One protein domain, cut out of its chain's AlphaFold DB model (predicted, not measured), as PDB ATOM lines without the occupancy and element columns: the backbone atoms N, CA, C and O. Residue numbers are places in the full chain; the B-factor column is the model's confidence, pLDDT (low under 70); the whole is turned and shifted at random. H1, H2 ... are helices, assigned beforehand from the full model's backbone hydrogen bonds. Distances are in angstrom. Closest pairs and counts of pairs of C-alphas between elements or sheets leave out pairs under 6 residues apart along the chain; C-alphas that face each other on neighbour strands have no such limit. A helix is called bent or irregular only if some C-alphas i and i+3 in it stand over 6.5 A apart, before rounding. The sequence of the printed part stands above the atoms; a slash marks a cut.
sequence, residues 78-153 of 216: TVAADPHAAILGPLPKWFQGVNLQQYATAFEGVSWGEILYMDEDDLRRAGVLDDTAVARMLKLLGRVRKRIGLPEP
ATOM      1  N   THR A  78     127.643 109.467  87.385       40.81
ATOM      2  CA  THR A  78     127.897 108.800  86.115       40.81
ATOM      3  C   THR A  78     127.024 109.454  85.035       40.81
ATOM      4  O   THR A  78     126.092 108.836  84.536       40.81
ATOM      5  N   VAL A  79     127.303 110.715  84.678       51.62
ATOM      6  CA  VAL A  79     126.824 111.380  83.448       51.62
ATOM      7  C   VAL A  79     127.777 111.001  82.315       51.62
ATOM      8  O   VAL A  79     128.355 111.840  81.627       51.62
ATOM      9  N   ALA A  80     128.047 109.706  82.186       41.31
ATOM     10  CA  ALA A  80     128.909 109.212  81.138       41.31
ATOM     11  C   ALA A  80     128.091 109.086  79.850       41.31
ATOM     12  O   ALA A  80     127.170 108.278  79.766       41.31
ATOM     13  N   ALA A  81     128.530 109.864  78.859       44.69
ATOM     14  CA  ALA A  81     128.406 109.608  77.428       44.69
ATOM     15  C   ALA A  81     127.116 110.029  76.707       44.69
ATOM     16  O   ALA A  81     126.707 109.350  75.770       44.69
ATOM     17  N   ASP A  82     126.554 111.199  77.022       48.47
ATOM     18  CA  ASP A  82     125.864 111.943  75.962       48.47
ATOM     19  C   ASP A  82     126.870 112.918  75.311       48.47
ATOM     20  O   ASP A  82     127.254 113.910  75.947       48.47
ATOM     21  N   PRO A  83     127.359 112.659  74.078       54.75
ATOM     22  CA  PRO A  83     128.327 113.528  73.397       54.75
ATOM     23  C   PRO A  83     127.819 114.970  73.240       54.75
ATOM     24  O   PRO A  83     128.609 115.897  73.050       54.75
ATOM     25  N   HIS A  84     126.510 115.184  73.359       55.66
ATOM     26  CA  HIS A  84     125.872 116.486  73.227       55.66
ATOM     27  C   HIS A  84     125.976 117.340  74.498       55.66
ATOM     28  O   HIS A  84     126.088 118.567  74.406       55.66
ATOM     29  N   ALA A  85     126.038 116.713  75.678       59.16
ATOM     30  CA  ALA A  85     126.187 117.414  76.955       59.16
ATOM     31  C   ALA A  85     127.548 118.122  77.071       59.16
ATOM     32  O   ALA A  85     127.634 119.224  77.616       59.16
ATOM     33  N   ALA A  86     128.605 117.539  76.496       62.97
ATOM     34  CA  ALA A  86     129.938 118.142  76.474       62.97
ATOM     35  C   ALA A  86     129.996 119.425  75.622       62.97
ATOM     36  O   ALA A  86     130.730 120.353  75.953       62.97
ATOM     37  N   ILE A  87     129.196 119.500  74.550       70.00
ATOM     38  CA  ILE A  87     129.135 120.665  73.653       70.00
ATOM     39  C   ILE A  87     128.339 121.810  74.293       70.00
ATOM     40  O   ILE A  87     128.687 122.979  74.127       70.00
ATOM     41  N   LEU A  88     127.261 121.485  75.013       75.12
ATOM     42  CA  LEU A  88     126.352 122.474  75.605       75.12
ATOM     43  C   LEU A  88     126.793 122.949  76.996       75.12
ATOM     44  O   LEU A  88     126.406 124.038  77.426       75.12
ATOM     45  N   GLY A  89     127.636 122.169  77.674       84.94
ATOM     46  CA  GLY A  89     128.089 122.455  79.026       84.94
ATOM     47  C   GLY A  89     126.996 122.221  80.081       84.94
ATOM     48  O   GLY A  89     125.951 121.627  79.801       84.94
ATOM     49  N   PRO A  90     127.228 122.665  81.327       88.38
ATOM     50  CA  PRO A  90     126.277 122.469  82.415       88.38
ATOM     51  C   PRO A  90     124.971 123.233  82.162       88.38
ATOM     52  O   PRO A  90     124.987 124.426  81.839       88.38
ATOM     53  N   LEU A  91     123.844 122.549  82.377       88.31
ATOM     54  CA  LEU A  91     122.493 123.051  82.114       88.31
ATOM     55  C   LEU A  91     122.241 124.461  82.696       88.31
ATOM     56  O   LEU A  91     121.880 125.355  81.928       88.31
ATOM     57  N   PRO A  92     122.510 124.744  83.990       87.50
ATOM     58  CA  PRO A  92     122.176 126.044  84.583       87.50
ATOM     59  C   PRO A  92     122.906 127.219  83.916       87.50
ATOM     60  O   PRO A  92     122.331 128.291  83.726       87.50
ATOM     61  N   LYS A  93     124.159 127.003  83.491       88.75
ATOM     62  CA  LYS A  93     124.972 128.017  82.804       88.75
ATOM     63  C   LYS A  93     124.410 128.340  81.421       88.75
ATOM     64  O   LYS A  93     124.414 129.499  81.008       88.75
ATOM     65  N   TRP A  94     123.898 127.332  80.716       89.88
ATOM     66  CA  TRP A  94     123.235 127.539  79.432       89.88
ATOM     67  C   TRP A  94     121.934 128.338  79.596       89.88
ATOM     68  O   TRP A  94     121.731 129.325  78.888       89.88
ATOM     69  N   PHE A  95     121.102 127.984  80.585       92.19
ATOM     70  CA  PHE A  95     119.845 128.683  80.894       92.19
ATOM     71  C   PHE A  95     120.050 130.159  81.265       92.19
ATOM     72  O   PHE A  95     119.230 131.011  80.905       92.19
ATOM     73  N   GLN A  96     121.157 130.483  81.934       92.50
ATOM     74  CA  GLN A  96     121.534 131.862  82.235       92.50
ATOM     75  C   GLN A  96     121.776 132.683  80.958       92.50
ATOM     76  O   GLN A  96     121.267 133.795  80.841       92.50
ATOM     77  N   GLY A  97     122.468 132.122  79.959       88.81
ATOM     78  CA  GLY A  97     122.744 132.807  78.690       88.81
ATOM     79  C   GLY A  97     121.498 133.107  77.846       88.81
ATOM     80  O   GLY A  97     121.511 134.026  77.029       88.81
ATOM     81  N   VAL A  98     120.409 132.361  78.050       90.12
ATOM     82  CA  VAL A  98     119.134 132.546  77.333       90.12
ATOM     83  C   VAL A  98     118.065 133.283  78.153       90.12
ATOM     84  O   VAL A  98     116.931 133.426  77.682       90.12
ATOM     85  N   ASN A  99     118.414 133.789  79.344       92.69
ATOM     86  CA  ASN A  99     117.491 134.415  80.301       92.69
ATOM     87  C   ASN A  99     116.310 133.506  80.696       92.69
ATOM     88  O   ASN A  99     115.170 133.958  80.781       92.69
ATOM     89  N   LEU A 100     116.573 132.219  80.933       94.12
ATOM     90  CA  LEU A 100     115.588 131.247  81.434       94.12
ATOM     91  C   LEU A 100     116.021 130.625  82.775       94.12
ATOM     92  O   LEU A 100     115.510 129.586  83.176       94.12
ATOM     93  N   GLN A 101     116.943 131.274  83.492       94.56
ATOM     94  CA  GLN A 101     117.530 130.792  84.754       94.56
ATOM     95  C   GLN A 101     116.502 130.368  85.816       94.56
ATOM     96  O   GLN A 101     116.751 129.435  86.569       94.56
ATOM     97  N   GLN A 102     115.327 131.000  85.839       95.06
ATOM     98  CA  GLN A 102     114.239 130.674  86.764       95.06
ATOM     99  C   GLN A 102     113.650 129.268  86.571       95.06
ATOM    100  O   GLN A 102     113.073 128.724  87.503       95.06
ATOM    101  N   TYR A 103     113.812 128.675  85.386       95.75
ATOM    102  CA  TYR A 103     113.340 127.325  85.080       95.75
ATOM    103  C   TYR A 103     114.435 126.270  85.250       95.75
ATOM    104  O   TYR A 103     114.158 125.090  85.094       95.75
ATOM    105  N   ALA A 104     115.673 126.655  85.580       93.69
ATOM    106  CA  ALA A 104     116.781 125.705  85.681       93.69
ATOM    107  C   ALA A 104     116.546 124.632  86.760       93.69
ATOM    108  O   ALA A 104     116.951 123.489  86.580       93.69
ATOM    109  N   THR A 105     115.847 124.980  87.845       94.81
ATOM    110  CA  THR A 105     115.503 124.054  88.937       94.81
ATOM    111  C   THR A 105     114.479 122.995  88.527       94.81
ATOM    112  O   THR A 105     114.499 121.895  89.064       94.81
ATOM    113  N   ALA A 106     113.618 123.286  87.546       95.06
ATOM    114  CA  ALA A 106     112.645 122.330  87.011       95.06
ATOM    115  C   ALA A 106     113.306 121.168  86.248       95.06
ATOM    116  O   ALA A 106     112.712 120.105  86.090       95.06
ATOM    117  N   PHE A 107     114.540 121.369  85.784       94.38
ATOM    118  CA  PHE A 107     115.304 120.401  84.998       94.38
ATOM    119  C   PHE A 107     116.489 119.817  85.774       94.38
ATOM    120  O   PHE A 107     117.392 119.221  85.185       94.38
ATOM    121  N   GLU A 108     116.522 119.991  87.097       91.62
ATOM    122  CA  GLU A 108     117.573 119.416  87.927       91.62
ATOM    123  C   GLU A 108     117.479 117.881  87.908       91.62
ATOM    124  O   GLU A 108     116.463 117.292  88.268       91.62
ATOM    125  N   GLY A 109     118.544 117.225  87.440       88.88
ATOM    126  CA  GLY A 109     118.589 115.768  87.287       88.88
ATOM    127  C   GLY A 109     118.031 115.233  85.965       88.88
ATOM    128  O   GLY A 109     118.117 114.029  85.742       88.88
ATOM    129  N   VAL A 110     117.521 116.095  85.078       90.50
ATOM    130  CA  VAL A 110     117.107 115.705  83.722       90.50
ATOM    131  C   VAL A 110     118.305 115.803  82.778       90.50
ATOM    132  O   VAL A 110     119.064 116.778  82.805       90.50
ATOM    133  N   SER A 111     118.497 114.788  81.941       89.62
ATOM    134  CA  SER A 111     119.599 114.779  80.976       89.62
ATOM    135  C   SER A 111     119.337 115.728  79.796       89.62
ATOM    136  O   SER A 111     118.195 116.000  79.425       89.62
ATOM    137  N   TRP A 112     120.404 116.226  79.160       90.12
ATOM    138  CA  TRP A 112     120.284 117.071  77.963       90.12
ATOM    139  C   TRP A 112     119.513 116.383  76.837       90.12
ATOM    140  O   TRP A 112     118.706 117.039  76.182       90.12
ATOM    141  N   GLY A 113     119.747 115.084  76.628       88.50
ATOM    142  CA  GLY A 113     119.006 114.281  75.663       88.50
ATOM    143  C   GLY A 113     117.503 114.353  75.922       88.50
ATOM    144  O   GLY A 113     116.762 114.775  75.042       88.50
ATOM    145  N   GLU A 114     117.057 114.053  77.144       90.75
ATOM    146  CA  GLU A 114     115.634 114.127  77.513       90.75
ATOM    147  C   GLU A 114     115.048 115.523  77.272       90.75
ATOM    148  O   GLU A 114     114.017 115.638  76.617       90.75
ATOM    149  N   ILE A 115     115.733 116.591  77.693       93.00
ATOM    150  CA  ILE A 115     115.272 117.977  77.478       93.00
ATOM    151  C   ILE A 115     115.173 118.298  75.984       93.00
ATOM    152  O   ILE A 115     114.228 118.946  75.534       93.00
ATOM    153  N   LEU A 116     116.131 117.823  75.186       92.81
ATOM    154  CA  LEU A 116     116.108 117.954  73.735       92.81
ATOM    155  C   LEU A 116     115.064 117.058  73.072       92.81
ATOM    156  O   LEU A 116     114.852 117.247  71.886       92.81
ATOM    157  N   TYR A 117     114.370 116.159  73.761       91.69
ATOM    158  CA  TYR A 117     113.234 115.411  73.209       91.69
ATOM    159  C   TYR A 117     111.884 115.834  73.799       91.69
ATOM    160  O   TYR A 117     110.862 115.366  73.313       91.69
ATOM    161  N   MET A 118     111.860 116.755  74.767       93.81
ATOM    162  CA  MET A 118     110.618 117.257  75.354       93.81
ATOM    163  C   MET A 118     109.776 118.058  74.357       93.81
ATOM    164  O   MET A 118     110.290 118.891  73.593       93.81
ATOM    165  N   ASP A 119     108.470 117.827  74.450       94.44
ATOM    166  CA  ASP A 119     107.425 118.591  73.778       94.44
ATOM    167  C   ASP A 119     106.805 119.641  74.717       94.44
ATOM    168  O   ASP A 119     107.190 119.797  75.878       94.44
ATOM    169  N   GLU A 120     105.835 120.401  74.203       95.12
ATOM    170  CA  GLU A 120     105.110 121.425  74.961       95.12
ATOM    171  C   GLU A 120     104.497 120.877  76.262       95.12
ATOM    172  O   GLU A 120     104.671 121.479  77.324       95.12
ATOM    173  N   ASP A 121     103.834 119.721  76.199       95.38
ATOM    174  CA  ASP A 121     103.199 119.097  77.363       95.38
ATOM    175  C   ASP A 121     104.215 118.670  78.427       95.38
ATOM    176  O   ASP A 121     103.966 118.818  79.626       95.38
ATOM    177  N   ASP A 122     105.381 118.180  78.010       95.56
ATOM    178  CA  ASP A 122     106.429 117.744  78.931       95.56
ATOM    179  C   ASP A 122     107.099 118.935  79.615       95.56
ATOM    180  O   ASP A 122     107.352 118.889  80.821       95.56
ATOM    181  N   LEU A 123     107.298 120.045  78.894       95.38
ATOM    182  CA  LEU A 123     107.792 121.293  79.479       95.38
ATOM    183  C   LEU A 123     106.812 121.855  80.520       95.38
ATOM    184  O   LEU A 123     107.234 122.295  81.595       95.38
ATOM    185  N   ARG A 124     105.503 121.784  80.247       96.12
ATOM    186  CA  ARG A 124     104.462 122.172  81.213       96.12
ATOM    187  C   ARG A 124     104.473 121.265  82.444       96.12
ATOM    188  O   ARG A 124     104.401 121.767  83.566       96.12
ATOM    189  N   ARG A 125     104.624 119.948  82.260       96.06
ATOM    190  CA  ARG A 125     104.726 118.963  83.356       96.06
ATOM    191  C   ARG A 125     105.985 119.133  84.200       96.06
ATOM    192  O   ARG A 125     105.920 118.925  85.408       96.06
ATOM    193  N   ALA A 126     107.095 119.533  83.585       94.56
ATOM    194  CA  ALA A 126     108.335 119.840  84.291       94.56
ATOM    195  C   ALA A 126     108.205 121.083  85.193       94.56
ATOM    196  O   ALA A 126     108.965 121.233  86.143       94.56
ATOM    197  N   GLY A 127     107.219 121.954  84.943       95.50
ATOM    198  CA  GLY A 127     106.937 123.137  85.762       95.50
ATOM    199  C   GLY A 127     107.039 124.465  85.013       95.50
ATOM    200  O   GLY A 127     106.972 125.527  85.634       95.50
ATOM    201  N   VAL A 128     107.182 124.446  83.685       95.94
ATOM    202  CA  VAL A 128     107.150 125.658  82.856       95.94
ATOM    203  C   VAL A 128     105.695 125.995  82.533       95.94
ATOM    204  O   VAL A 128     105.151 125.563  81.522       95.94
ATOM    205  N   LEU A 129     105.045 126.746  83.423       94.94
ATOM    206  CA  LEU A 129     103.615 127.074  83.309       94.94
ATOM    207  C   LEU A 129     103.308 128.246  82.359       94.94
ATOM    208  O   LEU A 129     102.160 128.425  81.974       94.94
ATOM    209  N   ASP A 130     104.306 129.061  82.009       96.69
ATOM    210  CA  ASP A 130     104.139 130.215  81.119       96.69
ATOM    211  C   ASP A 130     104.251 129.794  79.647       96.69
ATOM    212  O   ASP A 130     105.334 129.432  79.176       96.69
ATOM    213  N   ASP A 131     103.147 129.912  78.906       96.25
ATOM    214  CA  ASP A 131     103.060 129.610  77.471       96.25
ATOM    215  C   ASP A 131     104.124 130.358  76.646       96.25
ATOM    216  O   ASP A 131     104.701 129.816  75.697       96.25
ATOM    217  N   THR A 132     104.452 131.596  77.033       95.50
ATOM    218  CA  THR A 132     105.474 132.400  76.349       95.50
ATOM    219  C   THR A 132     106.861 131.790  76.537       95.50
ATOM    220  O   THR A 132     107.670 131.740  75.600       95.50
ATOM    221  N   ALA A 133     107.147 131.307  77.747       95.81
ATOM    222  CA  ALA A 133     108.393 130.631  78.069       95.81
ATOM    223  C   ALA A 133     108.492 129.278  77.353       95.81
ATOM    224  O   ALA A 133     109.547 128.990  76.783       95.81
ATOM    225  N   VAL A 134     107.404 128.504  77.296       95.94
ATOM    226  CA  VAL A 134     107.351 127.227  76.564       95.94
ATOM    227  C   VAL A 134     107.656 127.436  75.078       95.94
ATOM    228  O   VAL A 134     108.582 126.818  74.543       95.94
ATOM    229  N   ALA A 135     106.984 128.385  74.422       95.88
ATOM    230  CA  ALA A 135     107.223 128.690  73.011       95.88
ATOM    231  C   ALA A 135     108.669 129.155  72.743       95.88
ATOM    232  O   ALA A 135     109.274 128.815  71.718       95.88
ATOM    233  N   ARG A 136     109.260 129.930  73.663       95.44
ATOM    234  CA  ARG A 136     110.675 130.328  73.580       95.44
ATOM    235  C   ARG A 136     111.620 129.144  73.760       95.44
ATOM    236  O   ARG A 136     112.595 129.056  73.011       95.44
ATOM    237  N   MET A 137     111.339 128.259  74.714       94.75
ATOM    238  CA  MET A 137     112.137 127.067  74.995       94.75
ATOM    239  C   MET A 137     112.169 126.148  73.774       94.75
ATOM    240  O   MET A 137     113.250 125.826  73.290       94.75
ATOM    241  N   LEU A 138     111.009 125.838  73.188       95.19
ATOM    242  CA  LEU A 138     110.908 125.007  71.985       95.19
ATOM    243  C   LEU A 138     111.694 125.598  70.805       95.19
ATOM    244  O   LEU A 138     112.447 124.887  70.139       95.19
ATOM    245  N   LYS A 139     111.629 126.921  70.586       94.06
ATOM    246  CA  LYS A 139     112.440 127.606  69.557       94.06
ATOM    247  C   LYS A 139     113.947 127.532  69.820       94.06
ATOM    248  O   LYS A 139     114.738 127.575  68.872       94.06
ATOM    249  N   LEU A 140     114.373 127.512  71.082       93.06
ATOM    250  CA  LEU A 140     115.783 127.372  71.454       93.06
ATOM    251  C   LEU A 140     116.249 125.924  71.289       93.06
ATOM    252  O   LEU A 140     117.263 125.699  70.631       93.06
ATOM    253  N   LEU A 141     115.478 124.962  71.796       93.12
ATOM    254  CA  LEU A 141     115.747 123.533  71.645       93.12
ATOM    255  C   LEU A 141     115.794 123.144  70.165       93.12
ATOM    256  O   LEU A 141     116.737 122.484  69.751       93.12
ATOM    257  N   GLY A 142     114.888 123.658  69.328       92.31
ATOM    258  CA  GLY A 142     114.933 123.465  67.874       92.31
ATOM    259  C   GLY A 142     116.220 123.995  67.225       92.31
ATOM    260  O   GLY A 142     116.803 123.339  66.361       92.31
ATOM    261  N   ARG A 143     116.732 125.152  67.670       90.62
ATOM    262  CA  ARG A 143     118.033 125.672  67.204       90.62
ATOM    263  C   ARG A 143     119.196 124.786  67.639       90.62
ATOM    264  O   ARG A 143     120.125 124.590  66.857       90.62
ATOM    265  N   VAL A 144     119.149 124.258  68.859       90.88
ATOM    266  CA  VAL A 144     120.168 123.341  69.380       90.88
ATOM    267  C   VAL A 144     120.127 122.003  68.632       90.88
ATOM    268  O   VAL A 144     121.161 121.589  68.116       90.88
ATOM    269  N   ARG A 145     118.947 121.398  68.445       90.88
ATOM    270  CA  ARG A 145     118.739 120.176  67.641       90.88
ATOM    271  C   ARG A 145     119.348 120.315  66.244       90.88
ATOM    272  O   ARG A 145     120.145 119.474  65.841       90.88
ATOM    273  N   LYS A 146     119.075 121.431  65.555       89.44
ATOM    274  CA  LYS A 146     119.636 121.728  64.221       89.44
ATOM    275  C   LYS A 146     121.159 121.830  64.209       89.44
ATOM    276  O   LYS A 146     121.781 121.387  63.251       89.44
ATOM    277  N   ARG A 147     121.772 122.403  65.250       87.12
ATOM    278  CA  ARG A 147     123.242 122.493  65.355       87.12
ATOM    279  C   ARG A 147     123.897 121.140  65.589       87.12
ATOM    280  O   ARG A 147     125.021 120.935  65.150       87.12
ATOM    281  N   ILE A 148     123.205 120.260  66.300       86.12
ATOM    282  CA  ILE A 148     123.711 118.940  66.665       86.12
ATOM    283  C   ILE A 148     123.387 117.900  65.575       86.12
ATOM    284  O   ILE A 148     124.015 116.849  65.515       86.12
ATOM    285  N   GLY A 149     122.459 118.210  64.667       85.88
ATOM    286  CA  GLY A 149     122.018 117.291  63.618       85.88
ATOM    287  C   GLY A 149     121.003 116.260  64.113       85.88
ATOM    288  O   GLY A 149     120.864 115.207  63.495       85.88
ATOM    289  N   LEU A 150     120.296 116.540  65.215       84.31
ATOM    290  CA  LEU A 150     119.199 115.685  65.667       84.31
ATOM    291  C   LEU A 150     117.971 115.890  64.771       84.31
ATOM    292  O   LEU A 150     117.663 117.038  64.422       84.31
ATOM    293  N   PRO A 151     117.238 114.811  64.442       81.50
ATOM    294  CA  PRO A 151     115.947 114.938  63.791       81.50
ATOM    295  C   PRO A 151     115.009 115.747  64.690       81.50
ATOM    296  O   PRO A 151     114.965 115.562  65.908       81.50
ATOM    297  N   GLU A 152     114.279 116.680  64.085       78.06
ATOM    298  CA  GLU A 152     113.213 117.405  64.769       78.06
ATOM    299  C   GLU A 152     112.194 116.361  65.256       78.06
ATOM    300  O   GLU A 152     111.827 115.492  64.456       78.06
ATOM    301  N   PRO A 153     111.798 116.351  66.549       71.50
ATOM    302  CA  PRO A 153     110.793 115.408  67.010       71.50
ATOM    303  C   PRO A 153     109.568 115.661  66.152       71.50
ATOM    304  O   PRO A 153     109.079 116.790  66.073       71.50
TER     305      PRO A 153
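What this domain is: This is residues 78 to 153 of the 216 residues of an uncharacterized protein of Botryobasidium botryosum FD-172 SS1 (UniProt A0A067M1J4). One long helix, H6, makes one side of a small rounded domain, and five short helices wind in a loose arc over it: the hairpin of H2 and H3 on the side away from H6, H4 nearest the middle, and H1 and H5 near opposite ends of H6. The backbones meet in few places, and the short helices H4 and H5 stand steeply or about crosswise to the long one. The printed part has 76 residues with six named helices, H1 to H6 in that order, and no named strand; the class is all helix. It is compact, with a radius of gyration of the C-alphas of 11.8 A, and spans 31 by 24 by 21 A.

How they stand to each other: H1, residues 83 to 88, touches H4, residues 112 to 117, about perpendicular at 85 degrees; the closest C-alphas are those of Ala 85 and Trp 112, 6.0 A apart. H2, residues 91 to 97, and H3, residues 101 to 107, form a helical hairpin, touching at a shallow tilt of 20 degrees, opposite ways, with the C-alphas of Phe 95 and Gln 101 closest at 5.0 A. H4 is close to but not clearly touching H6, residues 131 to 148; their closest C-alphas, those of Leu 116 and Leu 141, are 6.0 A apart. H5, residues 120 to 126, touches H6, which meets it with residues 134 to 138 alone, about perpendicular at 76 degrees; the closest C-alphas are those of Glu 120 and Val 134, 6.4 A apart. H2 and H3 are both apart from H6. Every O i to N i+4 pair is within hydrogen-bond range in H2, H4, H5 and H6, but 1 of 2 in H1 and 0 of 3 in H3, where 3 of 4 O i to N i+3 pairs are within range. H3 is irregular: C-alphas 102 and 105 are 7.1 A apart.

Where its parts are: H1 begins at C-alpha 83, at (128.327, 113.528, 73.397), and is 9.4 A long from first to last C-alpha. H2 measures 10.3 A, H3 10.6 A, H4 8.7 A and H5 10.0 A. H6, the longest with 18 residues, runs 25.6 A from C-alpha 131 at (103.060, 129.610, 77.471) to C-alpha 148 at (123.711, 118.940, 66.665).

The domain as a whole: The two C-alphas farthest apart are those of Thr 78 and Thr 132, 34.0 A. The printed part has no cut, and the five links between the helices are tight. The mean pLDDT of the printed part is 86.4; residues 78 to 86 are under 70.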